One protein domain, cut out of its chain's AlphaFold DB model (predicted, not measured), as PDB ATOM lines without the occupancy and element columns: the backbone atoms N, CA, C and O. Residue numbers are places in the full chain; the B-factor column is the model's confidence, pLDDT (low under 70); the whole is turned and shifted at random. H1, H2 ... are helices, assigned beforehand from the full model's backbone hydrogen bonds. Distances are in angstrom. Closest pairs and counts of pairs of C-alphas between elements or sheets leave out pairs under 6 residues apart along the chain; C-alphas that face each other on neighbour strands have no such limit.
ATOM      1  N   ALA A   9     -15.751  36.985   5.020       94.44
ATOM      2  CA  ALA A   9     -15.055  38.264   5.138       94.44
ATOM      3  C   ALA A   9     -15.503  39.053   6.381       94.44
ATOM      4  O   ALA A   9     -14.666  39.580   7.107       94.44
ATOM      5  N   PHE A  10     -16.808  39.084   6.681       94.44
ATOM      6  CA  PHE A  10     -17.309  39.732   7.896       94.44
ATOM      7  C   PHE A  10     -16.868  38.982   9.161       94.44
ATOM      8  O   PHE A  10     -16.399  39.600  10.111       94.44
ATOM      9  N   ALA A  11     -16.941  37.647   9.165       94.50
ATOM     10  CA  ALA A  11     -16.497  36.832  10.294       94.50
ATOM     11  C   ALA A  11     -14.991  36.984  10.583       94.50
ATOM     12  O   ALA A  11     -14.598  36.996  11.748       94.50
ATOM     13  N   GLU A  12     -14.154  37.139   9.553       95.06
ATOM     14  CA  GLU A  12     -12.720  37.399   9.717       95.06
ATOM     15  C   GLU A  12     -12.451  38.804  10.277       95.06
ATOM     16  O   GLU A  12     -11.651  38.953  11.201       95.06
ATOM     17  N   ARG A  13     -13.160  39.829   9.785       96.44
ATOM     18  CA  ARG A  13     -13.091  41.202  10.318       96.44
ATOM     19  C   ARG A  13     -13.481  41.245  11.798       96.44
ATOM     20  O   ARG A  13     -12.698  41.712  12.622       96.44
ATOM     21  N   VAL A  14     -14.617  40.640  12.156       96.50
ATOM     22  CA  VAL A  14     -15.056  40.484  13.554       96.50
ATOM     23  C   VAL A  14     -14.033  39.711  14.391       96.50
ATOM     24  O   VAL A  14     -13.797  40.079  15.539       96.50
ATOM     25  N   PHE A  15     -13.394  38.669  13.844       96.00
ATOM     26  CA  PHE A  15     -12.346  37.935  14.556       96.00
ATOM     27  C   PHE A  15     -11.141  38.829  14.880       96.00
ATOM     28  O   PHE A  15     -10.685  38.830  16.020       96.00
ATOM     29  N   ARG A  16     -10.671  39.647  13.927       96.56
ATOM     30  CA  ARG A  16      -9.579  40.615  14.153       96.56
ATOM     31  C   ARG A  16      -9.947  41.634  15.243       96.56
ATOM     32  O   ARG A  16      -9.178  41.802  16.189       96.56
ATOM     33  N   SER A  17     -11.143  42.228  15.180       97.25
ATOM     34  CA  SER A  17     -11.664  43.124  16.230       97.25
ATOM     35  C   SER A  17     -11.784  42.430  17.595       97.25
ATOM     36  O   SER A  17     -11.522  43.032  18.632       97.25
ATOM     37  N   TYR A  18     -12.133  41.144  17.619       97.62
ATOM     38  CA  TYR A  18     -12.200  40.352  18.846       97.62
ATOM     39  C   TYR A  18     -10.821  40.112  19.485       97.62
ATOM     40  O   TYR A  18     -10.700  40.225  20.708       97.62
ATOM     41  N   ILE A  19      -9.768  39.869  18.694       96.81
ATOM     42  CA  ILE A  19      -8.395  39.795  19.226       96.81
ATOM     43  C   ILE A  19      -7.980  41.142  19.836       96.81
ATOM     44  O   ILE A  19      -7.576  41.180  21.000       96.81
ATOM     45  N   GLN A  20      -8.187  42.246  19.104       97.06
ATOM     46  CA  GLN A  20      -7.923  43.610  19.590       97.06
ATOM     47  C   GLN A  20      -8.643  43.900  20.913       97.06
ATOM     48  O   GLN A  20      -8.072  44.519  21.807       97.06
ATOM     49  N   PHE A  21      -9.883  43.427  21.071       97.56
ATOM     50  CA  PHE A  21     -10.652  43.616  22.298       97.56
ATOM     51  C   PHE A  21     -10.050  42.887  23.508       97.56
ATOM     52  O   PHE A  21      -9.950  43.468  24.591       97.56
ATOM     53  N   LEU A  22      -9.621  41.632  23.343       96.88
ATOM     54  CA  LEU A  22      -8.976  40.881  24.425       96.88
ATOM     55  C   LEU A  22      -7.609  41.474  24.795       96.88
ATOM     56  O   LEU A  22      -7.293  41.591  25.981       96.88
ATOM     57  N   GLU A  23      -6.821  41.888  23.802       95.44
ATOM     58  CA  GLU A  23      -5.568  42.620  24.013       95.44
ATOM     59  C   GLU A  23      -5.813  43.928  24.773       95.44
ATOM     60  O   GLU A  23      -5.121  44.216  25.752       95.44
ATOM     61  N   LEU A  24      -6.851  44.682  24.400       96.31
ATOM     62  CA  LEU A  24      -7.232  45.920  25.069       96.31
ATOM     63  C   LEU A  24      -7.637  45.692  26.530       96.31
ATOM     64  O   LEU A  24      -7.163  46.415  27.406       96.31
ATOM     65  N   LYS A  25      -8.452  44.667  26.822       96.06
ATOM     66  CA  LYS A  25      -8.799  44.290  28.205       96.06
ATOM     67  C   LYS A  25      -7.568  43.898  29.016       96.06
ATOM     68  O   LYS A  25      -7.473  44.288  30.180       96.06
ATOM     69  N   ALA A  26      -6.611  43.197  28.408       93.94
ATOM     70  CA  ALA A  26      -5.362  42.828  29.069       93.94
ATOM     71  C   ALA A  26      -4.463  44.045  29.362       93.94
ATOM     72  O   ALA A  26      -3.931  44.157  30.468       93.94
ATOM     73  N   ILE A  27      -4.343  44.985  28.417       92.69
ATOM     74  CA  ILE A  27      -3.604  46.250  28.581       92.69
ATOM     75  C   ILE A  27      -4.260  47.125  29.660       92.69
ATOM     76  O   ILE A  27      -3.577  47.618  30.558       92.69
ATOM     77  N   ALA A  28      -5.585  47.278  29.611       94.62
ATOM     78  CA  ALA A  28      -6.363  48.062  30.569       94.62
ATOM     79  C   ALA A  28      -6.487  47.409  31.959       94.62
ATOM     80  O   ALA A  28      -6.898  48.072  32.910       94.62
ATOM     81  N   SER A  29      -6.147  46.121  32.088       93.50
ATOM     82  CA  SER A  29      -6.425  45.297  33.273       93.50
ATOM     83  C   SER A  29      -7.915  45.231  33.660       93.50
ATOM     84  O   SER A  29      -8.256  45.088  34.835       93.50
ATOM     85  N   ASP A  30      -8.808  45.294  32.670       94.94
ATOM     86  CA  ASP A  30     -10.267  45.216  32.835       94.94
ATOM     87  C   ASP A  30     -10.750  43.753  32.855       94.94
ATOM     88  O   ASP A  30     -11.530  43.301  32.013       94.94
ATOM     89  N   TRP A  31     -10.231  42.977  33.808       91.75
ATOM     90  CA  TRP A  31     -10.461  41.528  33.898       91.75
ATOM     91  C   TRP A  31     -11.920  41.156  34.178       91.75
ATOM     92  O   TRP A  31     -12.346  40.082  33.768       91.75
ATOM     93  N   ASP A  32     -12.677  42.039  34.842       89.56
ATOM     94  CA  ASP A  32     -14.051  41.801  35.300       89.56
ATOM     95  C   ASP A  32     -15.139  42.554  34.504       89.56
ATOM     96  O   ASP A  32     -16.323  42.436  34.829       89.56
ATOM     97  N   GLY A  33     -14.767  43.289  33.446       90.56
ATOM     98  CA  GLY A  33     -15.721  43.936  32.533       90.56
ATOM     99  C   GLY A  33     -16.448  45.144  33.127       90.56
ATOM    100  O   GLY A  33     -17.628  45.359  32.853       90.56
ATOM    101  N   LYS A  34     -15.760  45.929  33.962       93.00
ATOM    102  CA  LYS A  34     -16.301  47.164  34.557       93.00
ATOM    103  C   LYS A  34     -15.959  48.421  33.764       93.00
ATOM    104  O   LYS A  34     -16.653  49.426  33.931       93.00
ATOM    105  N   MET A  35     -14.929  48.379  32.923       95.06
ATOM    106  CA  MET A  35     -14.474  49.522  32.132       95.06
ATOM    107  C   MET A  35     -14.766  49.368  30.635       95.06
ATOM    108  O   MET A  35     -15.206  50.336  30.020       95.06
ATOM    109  N   LEU A  36     -14.561  48.178  30.056       96.50
ATOM    110  CA  LEU A  36     -14.636  47.952  28.610       96.50
ATOM    111  C   LEU A  36     -15.742  46.960  28.234       96.50
ATOM    112  O   LEU A  36     -15.859  45.880  28.821       96.50
ATOM    113  N   TYR A  37     -16.499  47.306  27.191       95.94
ATOM    114  CA  TYR A  37     -17.604  46.516  26.657       95.94
ATOM    115  C   TYR A  37     -17.584  46.531  25.119       95.94
ATOM    116  O   TYR A  37     -17.440  47.606  24.531       95.94
ATOM    117  N   PRO A  38     -17.719  45.377  24.448       96.62
ATOM    118  CA  PRO A  38     -17.573  45.294  22.998       96.62
ATOM    119  C   PRO A  38     -18.860  45.678  22.233       96.62
ATOM    120  O   PRO A  38     -19.955  45.706  22.806       96.62
ATOM    121  N   PRO A  39     -18.774  45.957  20.918       95.62
ATOM    122  CA  PRO A  39     -19.932  46.008  20.030       95.62
ATOM    123  C   PRO A  39     -20.514  44.599  19.834       95.62
ATOM    124  O   PRO A  39     -19.829  43.589  20.015       95.62
ATOM    125  N   ILE A  40     -21.780  44.526  19.419       94.12
ATOM    126  CA  ILE A  40     -22.555  43.273  19.359       94.12
ATOM    127  C   ILE A  40     -21.860  42.150  18.549       94.12
ATOM    128  O   ILE A  40     -21.856  41.017  19.032       94.12
ATOM    129  N   PRO A  41     -21.219  42.395  17.383       95.75
ATOM    130  CA  PRO A  41     -20.526  41.329  16.653       95.75
ATOM    131  C   PRO A  41     -19.335  40.738  17.423       95.75
ATOM    132  O   PRO A  41     -19.108  39.530  17.388       95.75
ATOM    133  N   VAL A  42     -18.586  41.573  18.150       96.62
ATOM    134  CA  VAL A  42     -17.422  41.136  18.938       96.62
ATOM    135  C   VAL A  42     -17.864  40.408  20.211       96.62
ATOM    136  O   VAL A  42     -17.275  39.385  20.552       96.62
ATOM    137  N   GLU A  43     -18.939  40.866  20.861       95.31
ATOM    138  CA  GLU A  43     -19.589  40.158  21.976       95.31
ATOM    139  C   GLU A  43     -20.050  38.751  21.563       95.31
ATOM    140  O   GLU A  43     -19.793  37.763  22.251       95.31
ATOM    141  N   GLU A  44     -20.693  38.643  20.399       94.25
ATOM    142  CA  GLU A  44     -21.181  37.377  19.850       94.25
ATOM    143  C   GLU A  44     -20.029  36.401  19.542       94.25
ATOM    144  O   GLU A  44     -20.110  35.217  19.881       94.25
ATOM    145  N   MET A  45     -18.926  36.898  18.969       95.62
ATOM    146  CA  MET A  45     -17.709  36.111  18.743       95.62
ATOM    147  C   MET A  45     -17.078  35.648  20.066       95.62
ATOM    148  O   MET A  45     -16.720  34.475  20.201       95.62
ATOM    149  N   TRP A  46     -16.981  36.536  21.063       96.00
ATOM    150  CA  TRP A  46     -16.415  36.213  22.374       96.00
ATOM    151  C   TRP A  46     -17.228  35.123  23.080       96.00
ATOM    152  O   TRP A  46     -16.667  34.098  23.477       96.00
ATOM    153  N   ARG A  47     -18.555  35.291  23.140       94.25
ATOM    154  CA  ARG A  47     -19.484  34.334  23.755       94.25
ATOM    155  C   ARG A  47     -19.364  32.934  23.157       94.25
ATOM    156  O   ARG A  47     -19.402  31.948  23.891       94.25
ATOM    157  N   GLN A  48     -19.192  32.841  21.838       94.31
ATOM    158  CA  GLN A  48     -19.005  31.566  21.141       94.31
ATOM    159  C   GLN A  48     -17.617  30.968  21.371       94.31
ATOM    160  O   GLN A  48     -17.505  29.753  21.540       94.31
ATOM    161  N   HIS A  49     -16.561  31.784  21.431       94.94
ATOM    162  CA  HIS A  49     -15.225  31.280  21.740       94.94
ATOM    163  C   HIS A  49     -15.146  30.724  23.170       94.94
ATOM    164  O   HIS A  49     -14.540  29.679  23.379       94.94
ATOM    165  N   CYS A  50     -15.848  31.331  24.132       94.44
ATOM    166  CA  CYS A  50     -15.956  30.816  25.500       94.44
ATOM    167  C   CYS A  50     -16.645  29.439  25.619       94.44
ATOM    168  O   CYS A  50     -16.551  28.817  26.678       94.44
ATOM    169  N   TRP A  51     -17.303  28.924  24.570       93.75
ATOM    170  CA  TRP A  51     -17.770  27.530  24.536       93.75
ATOM    171  C   TRP A  51     -16.644  26.534  24.214       93.75
ATOM    172  O   TRP A  51     -16.642  25.437  24.775       93.75
ATOM    173  N   ASP A  52     -15.650  26.908  23.400       94.62
ATOM    174  CA  ASP A  52     -14.380  26.175  23.321       94.62
ATOM    175  C   ASP A  52     -13.413  26.715  24.379       94.62
ATOM    176  O   ASP A  52     -12.457  27.444  24.109       94.62
ATOM    177  N   ILE A  53     -13.675  26.309  25.621       92.25
ATOM    178  CA  ILE A  53     -12.882  26.658  26.804       92.25
ATOM    179  C   ILE A  53     -11.380  26.399  26.576       92.25
ATOM    180  O   ILE A  53     -10.544  27.152  27.076       92.25
ATOM    181  N   ARG A  54     -11.006  25.364  25.807       94.56
ATOM    182  CA  ARG A  54      -9.598  25.028  25.552       94.56
ATOM    183  C   ARG A  54      -8.945  26.038  24.611       94.56
ATOM    184  O   ARG A  54      -7.863  26.526  24.935       94.56
ATOM    185  N   SER A  55      -9.590  26.351  23.490       94.31
ATOM    186  CA  SER A  55      -9.129  27.388  22.561       94.31
ATOM    187  C   SER A  55      -9.090  28.761  23.247       94.31
ATOM    188  O   SER A  55      -8.104  29.491  23.127       94.31
ATOM    189  N   TYR A  56     -10.098  29.071  24.071       95.38
ATOM    190  CA  TYR A  56     -10.179  30.323  24.820       95.38
ATOM    191  C   TYR A  56      -9.007  30.509  25.796       95.38
ATOM    192  O   TYR A  56      -8.313  31.524  25.733       95.38
ATOM    193  N   TYR A  57      -8.710  29.508  26.638       93.25
ATOM    194  CA  TYR A  57      -7.547  29.565  27.536       93.25
ATOM    195  C   TYR A  57      -6.215  29.662  26.779       93.25
ATOM    196  O   TYR A  57      -5.308  30.357  27.240       93.25
ATOM    197  N   GLN A  58      -6.080  29.006  25.620       93.31
ATOM    198  CA  GLN A  58      -4.878  29.129  24.788       93.31
ATOM    199  C   GLN A  58      -4.710  30.557  24.248       93.31
ATOM    200  O   GLN A  58      -3.612  31.107  24.326       93.31
ATOM    201  N   LEU A  59      -5.789  31.194  23.779       94.06
ATOM    202  CA  LEU A  59      -5.745  32.580  23.316       94.06
ATOM    203  C   LEU A  59      -5.435  33.566  24.455       94.06
ATOM    204  O   LEU A  59      -4.527  34.383  24.310       94.06
ATOM    205  N   CYS A  60      -6.114  33.461  25.604       94.06
ATOM    206  CA  CYS A  60      -5.818  34.303  26.770       94.06
ATOM    207  C   CYS A  60      -4.368  34.128  27.253       94.06
ATOM    208  O   CYS A  60      -3.689  35.121  27.507       94.06
ATOM    209  N   SER A  61      -3.848  32.894  27.304       91.00
ATOM    210  CA  SER A  61      -2.453  32.639  27.690       91.00
ATOM    211  C   SER A  61      -1.439  33.259  26.719       91.00
ATOM    212  O   SER A  61      -0.352  33.641  27.158       91.00
ATOM    213  N   ASN A  62      -1.766  33.351  25.426       91.44
ATOM    214  CA  ASN A  62      -0.913  33.995  24.425       91.44
ATOM    215  C   ASN A  62      -0.937  35.524  24.580       91.44
ATOM    216  O   ASN A  62       0.121  36.147  24.664       91.44
ATOM    217  N   ILE A  63      -2.134  36.115  24.683       92.12
ATOM    218  CA  ILE A  63      -2.342  37.567  24.804       92.12
ATOM    219  C   ILE A  63      -1.756  38.109  26.114       92.12
ATOM    220  O   ILE A  63      -0.964  39.050  26.113       92.12
ATOM    221  N   CYS A  64      -2.108  37.510  27.254       86.94
ATOM    222  CA  CYS A  64      -1.748  38.044  28.567       86.94
ATOM    223  C   CYS A  64      -0.282  37.782  28.956       86.94
ATOM    224  O   CYS A  64       0.184  38.331  29.956       86.94
ATOM    225  N   LYS A  65       0.427  36.911  28.217       81.56
ATOM    226  CA  LYS A  65       1.816  36.461  28.468       81.56
ATOM    227  C   LYS A  65       2.068  35.987  29.920       81.56
ATOM    228  O   LYS A  65       3.205  35.925  30.387       81.56
ATOM    229  N   ARG A  66       0.996  35.621  30.637       72.62
ATOM    230  CA  ARG A  66       0.946  35.135  32.027       72.62
ATOM    231  C   ARG A  66       0.091  33.872  32.063       72.62
ATOM    232  O   ARG A  66      -1.012  33.870  31.529       72.62
ATOM    233  N   ARG A  67       0.596  32.807  32.695       61.56
ATOM    234  CA  ARG A  67      -0.016  31.462  32.649       61.56
ATOM    235  C   ARG A  67      -1.356  31.339  33.379       61.56
ATOM    236  O   ARG A  67      -2.128  30.447  33.049       61.56
ATOM    237  N   ASP A  68      -1.619  32.217  34.342       71.38
ATOM    238  CA  ASP A  68      -2.687  32.024  35.330       71.38
ATOM    239  C   ASP A  68      -3.910  32.935  35.100       71.38
ATOM    240  O   ASP A  68      -4.810  32.974  35.936       71.38
ATOM    241  N   TRP A  69      -3.929  33.722  34.015       77.00
ATOM    242  CA  TRP A  69      -4.922  34.780  33.779       77.00
ATOM    243  C   TRP A  69      -5.853  34.443  32.603       77.00
ATOM    244  O   TRP A  69      -5.481  34.581  31.438       77.00
ATOM    245  N   SER A  70      -7.092  34.047  32.916       82.44
ATOM    246  CA  SER A  70      -8.231  34.237  32.013       82.44
ATOM    247  C   SER A  70      -8.711  35.685  32.066       82.44
ATOM    248  O   SER A  70      -8.660  36.334  33.108       82.44
ATOM    249  N   ILE A  71      -9.230  36.171  30.941       90.12
ATOM    250  CA  ILE A  71     -10.146  37.313  30.935       90.12
ATOM    251  C   ILE A  71     -11.527  36.730  31.255       90.12
ATOM    252  O   ILE A  71     -11.961  35.799  30.568       90.12
ATOM    253  N   ASP A  72     -12.204  37.212  32.296       89.00
ATOM    254  CA  ASP A  72     -13.469  36.610  32.714       89.00
ATOM    255  C   ASP A  72     -14.614  37.094  31.815       89.00
ATOM    256  O   ASP A  72     -14.843  38.292  31.634       89.00
ATOM    257  N   TYR A  73     -15.346  36.137  31.242       91.69
ATOM    258  CA  TYR A  73     -16.547  36.406  30.459       91.69
ATOM    259  C   TYR A  73     -17.791  36.272  31.343       91.69
ATOM    260  O   TYR A  73     -18.046  35.213  31.922       91.69
ATOM    261  N   ASN A  74     -18.574  37.346  31.444       90.19
ATOM    262  CA  ASN A  74     -19.776  37.415  32.272       90.19
ATOM    263  C   ASN A  74     -21.039  37.432  31.384       90.19
ATOM    264  O   ASN A  74     -21.471  38.514  30.981       90.19
ATOM    265  N   PRO A  75     -21.680  36.275  31.116       88.75
ATOM    266  CA  PRO A  75     -22.857  36.194  30.242       88.75
ATOM    267  C   PRO A  75     -24.096  36.925  30.787       88.75
ATOM    268  O   PRO A  75     -25.060  37.107  30.046       88.75
ATOM    269  N   ASP A  76     -24.081  37.356  32.054       88.75
ATOM    270  CA  ASP A  76     -25.148  38.144  32.672       88.75
ATOM    271  C   ASP A  76     -24.865  39.663  32.661       88.75
ATOM    272  O   ASP A  76     -25.650  40.425  33.231       88.75
ATOM    273  N   ALA A  77     -23.736  40.133  32.109       87.56
ATOM    274  CA  ALA A  77     -23.346  41.548  32.192       87.56
ATOM    275  C   ALA A  77     -24.434  42.476  31.621       87.56
ATOM    276  O   ALA A  77     -24.904  43.383  32.307       87.56
ATOM    277  N   TRP A  78     -24.911  42.166  30.414       85.06
ATOM    278  CA  TRP A  78     -25.982  42.883  29.715       85.06
ATOM    279  C   TRP A  78     -27.350  42.836  30.424       85.06
ATOM    280  O   TRP A  78     -28.170  43.721  30.212       85.06
ATOM    281  N   LEU A  79     -27.605  41.843  31.288       88.12
ATOM    282  CA  LEU A  79     -28.845  41.754  32.082       88.12
ATOM    283  C   LEU A  79     -28.838  42.666  33.316       88.12
ATOM    284  O   LEU A  79     -29.893  42.940  33.886       88.12
ATOM    285  N   LYS A  80     -27.651  43.071  33.779       89.75
ATOM    286  CA  LYS A  80     -27.441  43.813  35.037       89.75
ATOM    287  C   LYS A  80     -27.003  45.259  34.804       89.75
ATOM    288  O   LYS A  80     -26.937  46.032  35.756       89.75
ATOM    289  N   MET A  81     -26.689  45.602  33.559       90.94
ATOM    290  CA  MET A  81     -26.183  46.896  33.134       90.94
ATOM    291  C   MET A  81     -27.277  47.687  32.417       90.94
ATOM    292  O   MET A  81     -27.962  47.162  31.545       90.94
ATOM    293  N   ASP A  82     -27.434  48.961  32.770       94.38
ATOM    294  CA  ASP A  82     -28.311  49.865  32.033       94.38
ATOM    295  C   ASP A  82     -27.695  50.273  30.677       94.38
ATOM    296  O   ASP A  82     -26.475  50.281  30.493       94.38
ATOM    297  N   ASN A  83     -28.553  50.642  29.722       91.00
ATOM    298  CA  ASN A  83     -28.139  50.992  28.358       91.00
ATOM    299  C   ASN A  83     -27.138  52.160  28.296       91.00
ATOM    300  O   ASN A  83     -26.373  52.249  27.338       91.00
ATOM    301  N   GLU A  84     -27.132  53.057  29.284       93.12
ATOM    302  CA  GLU A  84     -26.263  54.234  29.285       93.12
ATOM    303  C   GLU A  84     -24.862  53.890  29.803       93.12
ATOM    304  O   GLU A  84     -23.858  54.276  29.204       93.12
ATOM    305  N   THR A  85     -24.777  53.057  30.841       93.31
ATOM    306  CA  THR A  85     -23.532  52.420  31.280       93.31
ATOM    307  C   THR A  85     -22.926  51.574  30.154       93.31
ATOM    308  O   THR A  85     -21.721  51.678  29.924       93.31
ATOM    309  N   MET A  86     -23.743  50.823  29.398       92.69
ATOM    310  CA  MET A  86     -23.284  50.053  28.233       92.69
ATOM    311  C   MET A  86     -22.685  50.959  27.149       92.69
ATOM    312  O   MET A  86     -21.542  50.750  26.746       92.69
ATOM    313  N   ARG A  87     -23.408  52.009  26.722       91.81
ATOM    314  CA  ARG A  87     -22.898  53.000  25.753       91.81
ATOM    315  C   ARG A  87     -21.617  53.666  26.232       91.81
ATOM    316  O   ARG A  87     -20.693  53.843  25.444       91.81
ATOM    317  N   ARG A  88     -21.529  54.022  27.519       94.62
ATOM    318  CA  ARG A  88     -20.330  54.635  28.107       94.62
ATOM    319  C   ARG A  88     -19.130  53.686  28.067       94.62
ATOM    320  O   ARG A  88     -18.046  54.129  27.704       94.62
ATOM    321  N   GLN A  89     -19.308  52.406  28.399       95.38
ATOM    322  CA  GLN A  89     -18.237  51.405  28.298       95.38
ATOM    323  C   GLN A  89     -17.847  51.111  26.841       95.38
ATOM    324  O   GLN A  89     -16.664  50.941  26.554       95.38
ATOM    325  N   GLN A  90     -18.800  51.094  25.902       94.88
ATOM    326  CA  GLN A  90     -18.504  50.988  24.466       94.88
ATOM    327  C   GLN A  90     -17.740  52.218  23.960       94.88
ATOM    328  O   GLN A  90     -16.757  52.069  23.239       94.88
ATOM    329  N   LYS A  91     -18.122  53.426  24.395       94.94
ATOM    330  CA  LYS A  91     -17.411  54.668  24.071       94.94
ATOM    331  C   LYS A  91     -15.972  54.645  24.583       94.94
ATOM    332  O   LYS A  91     -15.057  54.856  23.796       94.94
ATOM    333  N   GLU A  92     -15.781  54.335  25.867       96.44
ATOM    334  CA  GLU A  92     -14.459  54.140  26.476       96.44
ATOM    335  C   GLU A  92     -13.665  53.088  25.683       96.44
ATOM    336  O   GLU A  92     -12.516  53.318  25.337       96.44
ATOM    337  N   THR A  93     -14.287  51.972  25.295       97.06
ATOM    338  CA  THR A  93     -13.634  50.929  24.484       97.06
ATOM    339  C   THR A  93     -13.135  51.469  23.147       97.06
ATOM    340  O   THR A  93     -11.977  51.243  22.806       97.06
ATOM    341  N   VAL A  94     -13.951  52.233  22.416       96.31
ATOM    342  CA  VAL A  94     -13.545  52.837  21.138       96.31
ATOM    343  C   VAL A  94     -12.450  53.892  21.332       96.31
ATOM    344  O   VAL A  94     -11.436  53.845  20.637       96.31
ATOM    345  N   GLU A  95     -12.578  54.788  22.314       95.56
ATOM    346  CA  GLU A  95     -11.548  55.793  22.629       95.56
ATOM    347  C   GLU A  95     -10.212  55.149  23.048       95.56
ATOM    348  O   GLU A  95      -9.138  55.659  22.716       95.56
ATOM    349  N   ARG A  96     -10.259  53.985  23.711       96.12
ATOM    350  CA  ARG A  96      -9.078  53.200  24.092       96.12
ATOM    351  C   ARG A  96      -8.501  52.354  22.951       96.12
ATOM    352  O   ARG A  96      -7.297  52.107  22.947       96.12
ATOM    353  N   LEU A  97      -9.283  51.960  21.944       96.56
ATOM    354  CA  LEU A  97      -8.729  51.339  20.731       96.56
ATOM    355  C   LEU A  97      -7.832  52.325  19.982       96.56
ATOM    356  O   LEU A  97      -6.658  52.026  19.773       96.56
ATOM    357  N   TYR A  98      -8.335  53.532  19.702       95.12
ATOM    358  CA  TYR A  98      -7.559  54.634  19.110       95.12
ATOM    359  C   TYR A  98      -6.437  55.168  20.037       95.12
ATOM    360  O   TYR A  98      -5.667  56.053  19.662       95.12
ATOM    361  N   GLU A  99      -6.310  54.651  21.266       93.12
ATOM    362  CA  GLU A  99      -5.165  54.898  22.148       93.12
ATOM    363  C   GLU A  99      -4.017  53.901  21.954       93.12
ATOM    364  O   GLU A  99      -2.854  54.306  22.046       93.12
ATOM    365  N   TYR A 100      -4.327  52.628  21.696       91.56
ATOM    366  CA  TYR A 100      -3.346  51.538  21.701       91.56
ATOM    367  C   TYR A 100      -3.086  50.888  20.338       91.56
ATOM    368  O   TYR A 100      -2.042  50.242  20.196       91.56
ATOM    369  N   PHE A 101      -3.972  51.073  19.360       92.62
ATOM    370  CA  PHE A 101      -3.873  50.556  17.993       92.62
ATOM    371  C   PHE A 101      -3.799  51.706  16.976       92.62
ATOM    372  O   PHE A 101      -4.000  52.868  17.325       92.62
ATOM    373  N   GLU A 102      -3.459  51.388  15.728       91.69
ATOM    374  CA  GLU A 102      -3.348  52.370  14.642       91.69
ATOM    375  C   GLU A 102      -4.651  52.437  13.824       91.69
ATOM    376  O   GLU A 102      -5.410  51.469  13.752       91.69
ATOM    377  N   ASP A 103      -4.945  53.613  13.262       91.06
ATOM    378  CA  ASP A 103      -6.231  53.976  12.639       91.06
ATOM    379  C   ASP A 103      -6.672  53.083  11.468       91.06
ATOM    380  O   ASP A 103      -7.861  53.033  11.144       91.06
ATOM    381  N   ASP A 104      -5.711  52.422  10.828       91.56
ATOM    382  CA  ASP A 104      -5.846  51.480   9.718       91.56
ATOM    383  C   ASP A 104      -6.070  50.033  10.190       91.56
ATOM    384  O   ASP A 104      -6.712  49.243   9.497       91.56
ATOM    385  N   ALA A 105      -5.595  49.690  11.391       93.12
ATOM    386  CA  ALA A 105      -5.845  48.397  12.020       93.12
ATOM    387  C   ALA A 105      -7.258  48.299  12.630       93.12
ATOM    388  O   ALA A 105      -7.774  47.194  12.813       93.12
ATOM    389  N   ILE A 106      -7.886  49.428  12.975       96.81
ATOM    390  CA  ILE A 106      -9.196  49.481  13.644       96.81
ATOM    391  C   ILE A 106     -10.329  49.408  12.609       96.81
ATOM    392  O   ILE A 106     -10.567  50.351  11.855       96.81
ATOM    393  N   ASP A 107     -11.090  48.310  12.612       97.12
ATOM    394  CA  ASP A 107     -12.225  48.135  11.695       97.12
ATOM    395  C   ASP A 107     -13.437  48.998  12.094       97.12
ATOM    396  O   ASP A 107     -14.252  48.633  12.948       97.12
ATOM    397  N   LYS A 108     -13.544  50.171  11.466       96.06
ATOM    398  CA  LYS A 108     -14.520  51.217  11.812       96.06
ATOM    399  C   LYS A 108     -15.981  50.775  11.625       96.06
ATOM    400  O   LYS A 108     -16.850  51.285  12.322       96.06
ATOM    401  N   GLU A 109     -16.265  49.805  10.752       95.12
ATOM    402  CA  GLU A 109     -17.624  49.267  10.558       95.12
ATOM    403  C   GLU A 109     -18.033  48.357  11.726       95.12
ATOM    404  O   GLU A 109     -19.124  48.497  12.278       95.12
ATOM    405  N   ILE A 110     -17.131  47.463  12.154       96.69
ATOM    406  CA  ILE A 110     -17.376  46.562  13.288       96.69
ATOM    407  C   ILE A 110     -17.486  47.355  14.596       96.69
ATOM    408  O   ILE A 110     -18.359  47.069  15.416       96.69
ATOM    409  N   TRP A 111     -16.636  48.368  14.782       95.62
ATOM    410  CA  TRP A 111     -16.585  49.160  16.013       95.62
ATOM    411  C   TRP A 111     -17.697  50.215  16.143       95.62
ATOM    412  O   TRP A 111     -18.079  50.533  17.268       95.62
ATOM    413  N   SER A 112     -18.291  50.684  15.039       91.50
ATOM    414  CA  SER A 112     -19.512  51.515  15.062       91.50
ATOM    415  C   SER A 112     -20.813  50.703  15.201       91.50
ATOM    416  O   SER A 112     -21.885  51.271  15.427       91.50
ATOM    417  N   CYS A 113     -20.756  49.371  15.072       82.69
ATOM    418  CA  CYS A 113     -21.939  48.512  15.038       82.69
ATOM    419  C   CYS A 113     -22.729  48.538  16.365       82.69
ATOM    420  O   CYS A 113     -22.311  47.977  17.381       82.69
TER     421      CYS A 113
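Overview. This is residues 9 to 113 of the 537 residues of the protein "Hypothetical protein" of Leptocylindrus danicus (UniProt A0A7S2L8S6). A long helix, H1, runs through the middle of an all-helix domain, with H5 and H3 packed on opposite sides of it and H2 on a third side, each set crosswise to it. Short H6 packs on residues 13 to 17 of H1, while H4, at the end of a long loop, touches no helix. The 105 printed residues hold six named helices, H1 to H6 in order along the chain, and no named strand. The whole is compact and rounded, with a radius of gyration of the C-alphas of 13.0 A and spans of 34 by 32 by 25 A.

Arrangement. H1, residues 9 to 28, is the hub. With residues 14 to 21 alone it touches H2, residues 40 to 49, about perpendicular at 82 degrees; the closest C-alphas, of Tyr 18 and Val 42, are 5.3 A apart. Its residues 22 to 26 alone touch H3, residues 53 to 63, at a steep tilt of 61 degrees, the same way; the closest C-alphas, of Glu 23 and Ile 63, are 6.0 A apart. Its residues 20 to 24 touch residues 96 to 100 alone of H5, residues 83 to 100, about perpendicular at 87 degrees; the closest C-alphas, of Leu 24 and Leu 97, are 7.1 A apart. H6, residues 108 to 112, touches H1, with the closest C-alphas, of Val 14 and Ile 110, 6.5 A apart. H4, residues 77 to 80, is close to H5 but not clearly touching, with the C-alphas of Trp 78 and Met 86 closest at 7.8 A. H3 and H5 are apart. Every O i to N i+4 pair is within hydrogen-bond range in H1, H2, H3, H5 and H6; H4 is too short for one.

Along the chain. H1 measures 28.6 A from C-alpha 9 at (-15.055, 38.264, 5.138) to C-alpha 28 at (-6.363, 48.062, 30.569), and H5 measures 25.7 A from C-alpha 83 at (-28.139, 50.992, 28.358) to C-alpha 100 at (-3.346, 51.538, 21.701).

Size, cuts and confidence. The farthest C-alphas, of Arg 67 and Glu 84, are 34.9 A apart. The printed part has no cut; the links H1 to H2 and H3 to H4 are long. Residue 67 is under 70 in pLDDT.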